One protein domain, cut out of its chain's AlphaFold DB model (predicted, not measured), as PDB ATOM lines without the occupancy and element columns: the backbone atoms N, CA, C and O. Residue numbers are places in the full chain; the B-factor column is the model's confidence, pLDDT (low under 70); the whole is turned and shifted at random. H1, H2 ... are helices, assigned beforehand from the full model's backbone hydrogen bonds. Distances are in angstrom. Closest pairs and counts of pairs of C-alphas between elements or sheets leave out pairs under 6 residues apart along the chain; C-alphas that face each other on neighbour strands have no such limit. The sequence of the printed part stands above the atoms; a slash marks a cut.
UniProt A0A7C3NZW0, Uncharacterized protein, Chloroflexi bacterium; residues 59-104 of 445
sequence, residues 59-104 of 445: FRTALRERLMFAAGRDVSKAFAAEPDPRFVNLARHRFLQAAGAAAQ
ATOM      1  N   PHE A  59      63.641  22.156 104.677       78.06
ATOM      2  CA  PHE A  59      62.660  21.078 104.813       78.06
ATOM      3  C   PHE A  59      61.297  21.617 105.239       78.06
ATOM      4  O   PHE A  59      60.284  21.211 104.679       78.06
ATOM      5  N   ARG A  60      61.245  22.564 106.183       84.38
ATOM      6  CA  ARG A  60      59.976  23.187 106.601       84.38
ATOM      7  C   ARG A  60      59.298  23.911 105.440       84.38
ATOM      8  O   ARG A  60      58.077  23.846 105.312       84.38
ATOM      9  N   THR A  61      60.084  24.570 104.594       77.56
ATOM     10  CA  THR A  61      59.593  25.266 103.399       77.56
ATOM     11  C   THR A  61      59.086  24.271 102.359       77.56
ATOM     12  O   THR A  61      57.923  24.352 101.967       77.56
ATOM     13  N   ALA A  62      59.883  23.257 102.011       73.19
ATOM     14  CA  ALA A  62      59.498  22.219 101.055       73.19
ATOM     15  C   ALA A  62      58.288  21.395 101.527       73.19
ATOM     16  O   ALA A  62      57.403  21.070 100.737       73.19
ATOM     17  N   LEU A  63      58.204  21.077 102.822       80.69
ATOM     18  CA  LEU A  63      57.058  20.385 103.407       80.69
ATOM     19  C   LEU A  63      55.809  21.263 103.352       80.69
ATOM     20  O   LEU A  63      54.746  20.772 102.990       80.69
ATOM     21  N   ARG A  64      55.922  22.561 103.658       77.50
ATOM     22  CA  ARG A  64      54.808  23.508 103.528       77.50
ATOM     23  C   ARG A  64      54.326  23.590 102.081       77.50
ATOM     24  O   ARG A  64      53.122  23.557 101.858       77.50
ATOM     25  N   GLU A  65      55.230  23.645 101.109       73.75
ATOM     26  CA  GLU A  65      54.889  23.642  99.681       73.75
ATOM     27  C   GLU A  65      54.207  22.338  99.252       73.75
ATOM     28  O   GLU A  65      53.150  22.374  98.625       73.75
ATOM     29  N   ARG A  66      54.753  21.182  99.648       74.12
ATOM     30  CA  ARG A  66      54.165  19.861  99.368       74.12
ATOM     31  C   ARG A  66      52.807  19.689 100.032       74.12
ATOM     32  O   ARG A  66      51.889  19.185  99.393       74.12
ATOM     33  N   LEU A  67      52.656  20.140 101.274       76.62
ATOM     34  CA  LEU A  67      51.389  20.134 101.998       76.62
ATOM     35  C   LEU A  67      50.373  21.042 101.304       76.62
ATOM     36  O   LEU A  67      49.245  20.622 101.090       76.62
ATOM     37  N   MET A  68      50.768  22.251 100.895       70.81
ATOM     38  CA  MET A  68      49.905  23.165 100.138       70.81
ATOM     39  C   MET A  68      49.535  22.605  98.761       70.81
ATOM     40  O   MET A  68      48.427  22.839  98.293       70.81
ATOM     41  N   PHE A  69      50.415  21.836  98.121       68.00
ATOM     42  CA  PHE A  69      50.144  21.175  96.844       68.00
ATOM     43  C   PHE A  69      49.243  19.939  96.992       68.00
ATOM     44  O   PHE A  69      48.330  19.742  96.191       68.00
ATOM     45  N   ALA A  70      49.461  19.121  98.023       65.69
ATOM     46  CA  ALA A  70      48.629  17.962  98.349       65.69
ATOM     47  C   ALA A  70      47.233  18.402  98.799       65.69
ATOM     48  O   ALA A  70      46.239  17.940  98.244       65.69
ATOM     49  N   ALA A  71      47.169  19.389  99.698       69.88
ATOM     50  CA  ALA A  71      45.936  20.088 100.015       69.88
ATOM     51  C   ALA A  71      45.343  20.684  98.735       69.88
ATOM     52  O   ALA A  71      44.181  20.455  98.473       69.88
ATOM     53  N   GLY A  72      46.142  21.324  97.874       62.00
ATOM     54  CA  GLY A  72      45.781  21.838  96.544       62.00
ATOM     55  C   GLY A  72      45.050  20.841  95.629       62.00
ATOM     56  O   GLY A  72      44.056  21.186  94.982       62.00
ATOM     57  N   ARG A  73      45.515  19.587  95.592       55.97
ATOM     58  CA  ARG A  73      44.899  18.494  94.820       55.97
ATOM     59  C   ARG A  73      43.517  18.104  95.343       55.97
ATOM     60  O   ARG A  73      42.643  17.808  94.530       55.97
ATOM     61  N   ASP A  74      43.296  18.195  96.650       50.72
ATOM     62  CA  ASP A  74      41.964  18.060  97.248       50.72
ATOM     63  C   ASP A  74      41.184  19.373  97.266       50.72
ATOM     64  O   ASP A  74      39.962  19.358  97.296       50.72
ATOM     65  N   VAL A  75      41.852  20.515  97.163       50.50
ATOM     66  CA  VAL A  75      41.261  21.852  97.159       50.50
ATOM     67  C   VAL A  75      40.518  22.100  95.853       50.50
ATOM     68  O   VAL A  75      39.472  22.727  95.889       50.50
ATOM     69  N   SER A  76      40.944  21.535  94.718       54.16
ATOM     70  CA  SER A  76      40.129  21.563  93.489       54.16
ATOM     71  C   SER A  76      38.818  20.773  93.642       54.16
ATOM     72  O   SER A  76      37.768  21.230  93.202       54.16
ATOM     73  N   LYS A  77      38.847  19.621  94.330       56.88
ATOM     74  CA  LYS A  77      37.637  18.841  94.661       56.88
ATOM     75  C   LYS A  77      36.793  19.518  95.750       56.88
ATOM     76  O   LYS A  77      35.572  19.507  95.665       56.88
ATOM     77  N   ALA A  78      37.430  20.154  96.731       53.94
ATOM     78  CA  ALA A  78      36.781  20.883  97.815       53.94
ATOM     79  C   ALA A  78      36.221  22.246  97.368       53.94
ATOM     80  O   ALA A  78      35.239  22.696  97.941       53.94
ATOM     81  N   PHE A  79      36.794  22.880  96.337       54.62
ATOM     82  CA  PHE A  79      36.228  24.057  95.666       54.62
ATOM     83  C   PHE A  79      35.136  23.686  94.658       54.62
ATOM     84  O   PHE A  79      34.272  24.514  94.386       54.62
ATOM     85  N   ALA A  80      35.163  22.469  94.102       68.62
ATOM     86  CA  ALA A  80      34.075  21.948  93.275       68.62
ATOM     87  C   ALA A  80      32.849  21.533  94.109       68.62
ATOM     88  O   ALA A  80      31.729  21.562  93.605       68.62
ATOM     89  N   ALA A  81      33.042  21.169  95.380       71.00
ATOM     90  CA  ALA A  81      31.951  20.998  96.326       71.00
ATOM     91  C   ALA A  81      31.393  22.374  96.720       71.00
ATOM     92  O   ALA A  81      32.119  23.210  97.256       71.00
ATOM     93  N   GLU A  82      30.103  22.620  96.472       73.62
ATOM     94  CA  GLU A  82      29.454  23.829  96.982       73.62
ATOM     95  C   GLU A  82      29.522  23.823  98.522       73.62
ATOM     96  O   GLU A  82      29.009  22.895  99.157       73.62
ATOM     97  N   PRO A  83      30.172  24.819  99.151       75.81
ATOM     98  CA  PRO A  83      30.278  24.860 100.600       75.81
ATOM     99  C   PRO A  83      28.897  25.075 101.225       75.81
ATOM    100  O   PRO A  83      28.096  25.865 100.726       75.81
ATOM    101  N   ASP A  84      28.645  24.419 102.363       80.44
ATOM    102  CA  ASP A  84      27.414  24.596 103.141       80.44
ATOM    103  C   ASP A  84      27.125  26.104 103.356       80.44
ATOM    104  O   ASP A  84      27.986  26.827 103.882       80.44
ATOM    105  N   PRO A  85      25.927  26.608 102.997       84.00
ATOM    106  CA  PRO A  85      25.546  28.006 103.189       84.00
ATOM    107  C   PRO A  85      25.777  28.523 104.614       84.00
ATOM    108  O   PRO A  85      26.037  29.717 104.812       84.00
ATOM    109  N   ARG A  86      25.702  27.656 105.634       79.94
ATOM    110  CA  ARG A  86      25.993  28.045 107.023       79.94
ATOM    111  C   ARG A  86      27.472  28.342 107.238       79.94
ATOM    112  O   ARG A  86      27.793  29.341 107.883       79.94
ATOM    113  N   PHE A  87      28.358  27.531 106.667       80.06
ATOM    114  CA  PHE A  87      29.800  27.760 106.714       80.06
ATOM    115  C   PHE A  87      30.173  29.075 106.023       80.06
ATOM    116  O   PHE A  87      30.906  29.874 106.602       80.06
ATOM    117  N   VAL A  88      29.606  29.355 104.845       80.75
ATOM    118  CA  VAL A  88      29.864  30.606 104.106       80.75
ATOM    119  C   VAL A  88      29.450  31.834 104.922       80.75
ATOM    120  O   VAL A  88      30.216  32.795 105.035       80.75
ATOM    121  N   ASN A  89      28.269  31.804 105.546       81.06
ATOM    122  CA  ASN A  89      27.804  32.905 106.394       81.06
ATOM    123  C   ASN A  89      28.670  33.083 107.651       81.06
ATOM    124  O   ASN A  89      28.999  34.213 108.017       81.06
ATOM    125  N   LEU A  90      29.094  31.984 108.285       81.94
ATOM    126  CA  LEU A  90      29.966  32.023 109.459       81.94
ATOM    127  C   LEU A  90      31.366  32.551 109.110       81.94
ATOM    128  O   LEU A  90      31.905  33.400 109.822       81.94
ATOM    129  N   ALA A  91      31.942  32.081 108.003       76.25
ATOM    130  CA  ALA A  91      33.235  32.529 107.501       76.25
ATOM    131  C   ALA A  91      33.197  34.021 107.153       76.25
ATOM    132  O   ALA A  91      34.083  34.769 107.562       76.25
ATOM    133  N   ARG A  92      32.125  34.484 106.498       82.62
ATOM    134  CA  ARG A  92      31.899  35.908 106.221       82.62
ATOM    135  C   ARG A  92      31.815  36.736 107.503       82.62
ATOM    136  O   ARG A  92      32.439  37.790 107.581       82.62
ATOM    137  N   HIS A  93      31.087  36.265 108.513       84.75
ATOM    138  CA  HIS A  93      30.975  36.961 109.796       84.75
ATOM    139  C   HIS A  93      32.329  37.059 110.514       84.75
ATOM    140  O   HIS A  93      32.717  38.140 110.959       84.75
ATOM    141  N   ARG A  94      33.085  35.955 110.574       78.19
ATOM    142  CA  ARG A  94      34.430  35.929 111.171       78.19
ATOM    143  C   ARG A  94      35.410  36.815 110.414       78.19
ATOM    144  O   ARG A  94      36.180  37.525 111.047       78.19
ATOM    145  N   PHE A  95      35.351  36.819 109.085       78.69
ATOM    146  CA  PHE A  95      36.193  37.683 108.266       78.69
ATOM    147  C   PHE A  95      35.896  39.164 108.519       78.69
ATOM    148  O   PHE A  95      36.822  39.937 108.727       78.69
ATOM    149  N   LEU A  96      34.621  39.561 108.577       76.69
ATOM    150  CA  LEU A  96      34.242  40.945 108.883       76.69
ATOM    151  C   LEU A  96      34.675  41.367 110.295       76.69
ATOM    152  O   LEU A  96      35.147  42.488 110.474       76.69
ATOM    153  N   GLN A  97      34.574  40.474 111.283       79.44
ATOM    154  CA  GLN A  97      35.064  40.744 112.637       79.44
ATOM    155  C   GLN A  97      36.590  40.861 112.695       79.44
ATOM    156  O   GLN A  97      37.101  41.807 113.290       79.44
ATOM    157  N   ALA A  98      37.317  39.942 112.055       74.44
ATOM    158  CA  ALA A  98      38.778  39.945 112.034       74.44
ATOM    159  C   ALA A  98      39.336  41.142 111.251       74.44
ATOM    160  O   ALA A  98      40.255  41.805 111.720       74.44
ATOM    161  N   ALA A  99      38.742  41.472 110.103       74.50
ATOM    162  CA  ALA A  99      39.099  42.660 109.333       74.50
ATOM    163  C   ALA A  99      38.797  43.948 110.115       74.50
ATOM    164  O   ALA A  99      39.594  44.882 110.085       74.50
ATOM    165  N   GLY A 100      37.686  43.989 110.861       82.38
ATOM    166  CA  GLY A 100      37.371  45.094 111.767       82.38
ATOM    167  C   GLY A 100      38.389  45.240 112.902       82.38
ATOM    168  O   GLY A 100      38.845  46.351 113.165       82.38
ATOM    169  N   ALA A 101      38.786  44.131 113.529       70.94
ATOM    170  CA  ALA A 101      39.786  44.115 114.596       70.94
ATOM    171  C   ALA A 101      41.175  44.538 114.087       70.94
ATOM    172  O   ALA A 101      41.779  45.447 114.650       70.94
ATOM    173  N   ALA A 102      41.631  43.974 112.966       67.94
ATOM    174  CA  ALA A 102      42.912  44.320 112.353       67.94
ATOM    175  C   ALA A 102      42.954  45.780 111.870       67.94
ATOM    176  O   ALA A 102      43.965  46.459 112.028       67.94
ATOM    177  N   ALA A 103      41.847  46.305 111.335       69.56
ATOM    178  CA  ALA A 103      41.750  47.717 110.968       69.56
ATOM    179  C   ALA A 103      41.791  48.640 112.199       69.56
ATOM    180  O   ALA A 103      42.384  49.714 112.139       69.56
ATOM    181  N   GLN A 104      41.187  48.241 113.321       71.69
ATOM    182  CA  GLN A 104      41.260  49.000 114.573       71.69
ATOM    183  C   GLN A 104      42.659  48.969 115.197       71.69
ATOM    184  O   GLN A 104      43.099  49.984 115.737       71.69
TER     185      GLN A 104
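Overview. This is residues 59 to 104 of the 445 residues of an uncharacterized protein of Chloroflexi bacterium (UniProt A0A7C3NZW0). Two helices form a wide, open U, with H1 and H2 as its two arms and residues 81 to 84 joining them at the base; the space between the arms is empty. H1, the longer arm by residues, has a kink near residue 74. The printed part has 46 residues, with two named helices in the order H1, H2 and no named strand, and is all helix. It is extended, with a radius of gyration of the C-alphas of 15.0 A, and flat, spanning 36 by 29 by 9 A.

Arrangement. H1, residues 59 to 80, has a kink of 37 degrees near residue 74. It is apart from H2, residues 85 to 104, with no C-alpha of the one within 8 A of the other. In H2 every O i to N i+4 pair is within hydrogen-bond range; in H1, 17 of 18 are.

Along the chain. H1 runs 30.8 A from C-alpha 59 at (62.660, 21.078, 104.813) to C-alpha 80. H2 runs 28.6 A from C-alpha 85 to C-alpha 104 at (41.260, 49.000, 114.573).

Size, cuts and confidence. The two C-alphas farthest apart, of Phe 59 and Pro 85, are 37.8 A apart. The printed part has no cut, and the link from H1 to H2 is tight. Mean pLDDT of the printed part is 72.5; residues 69 to 80 and 102 to 103 are under 70.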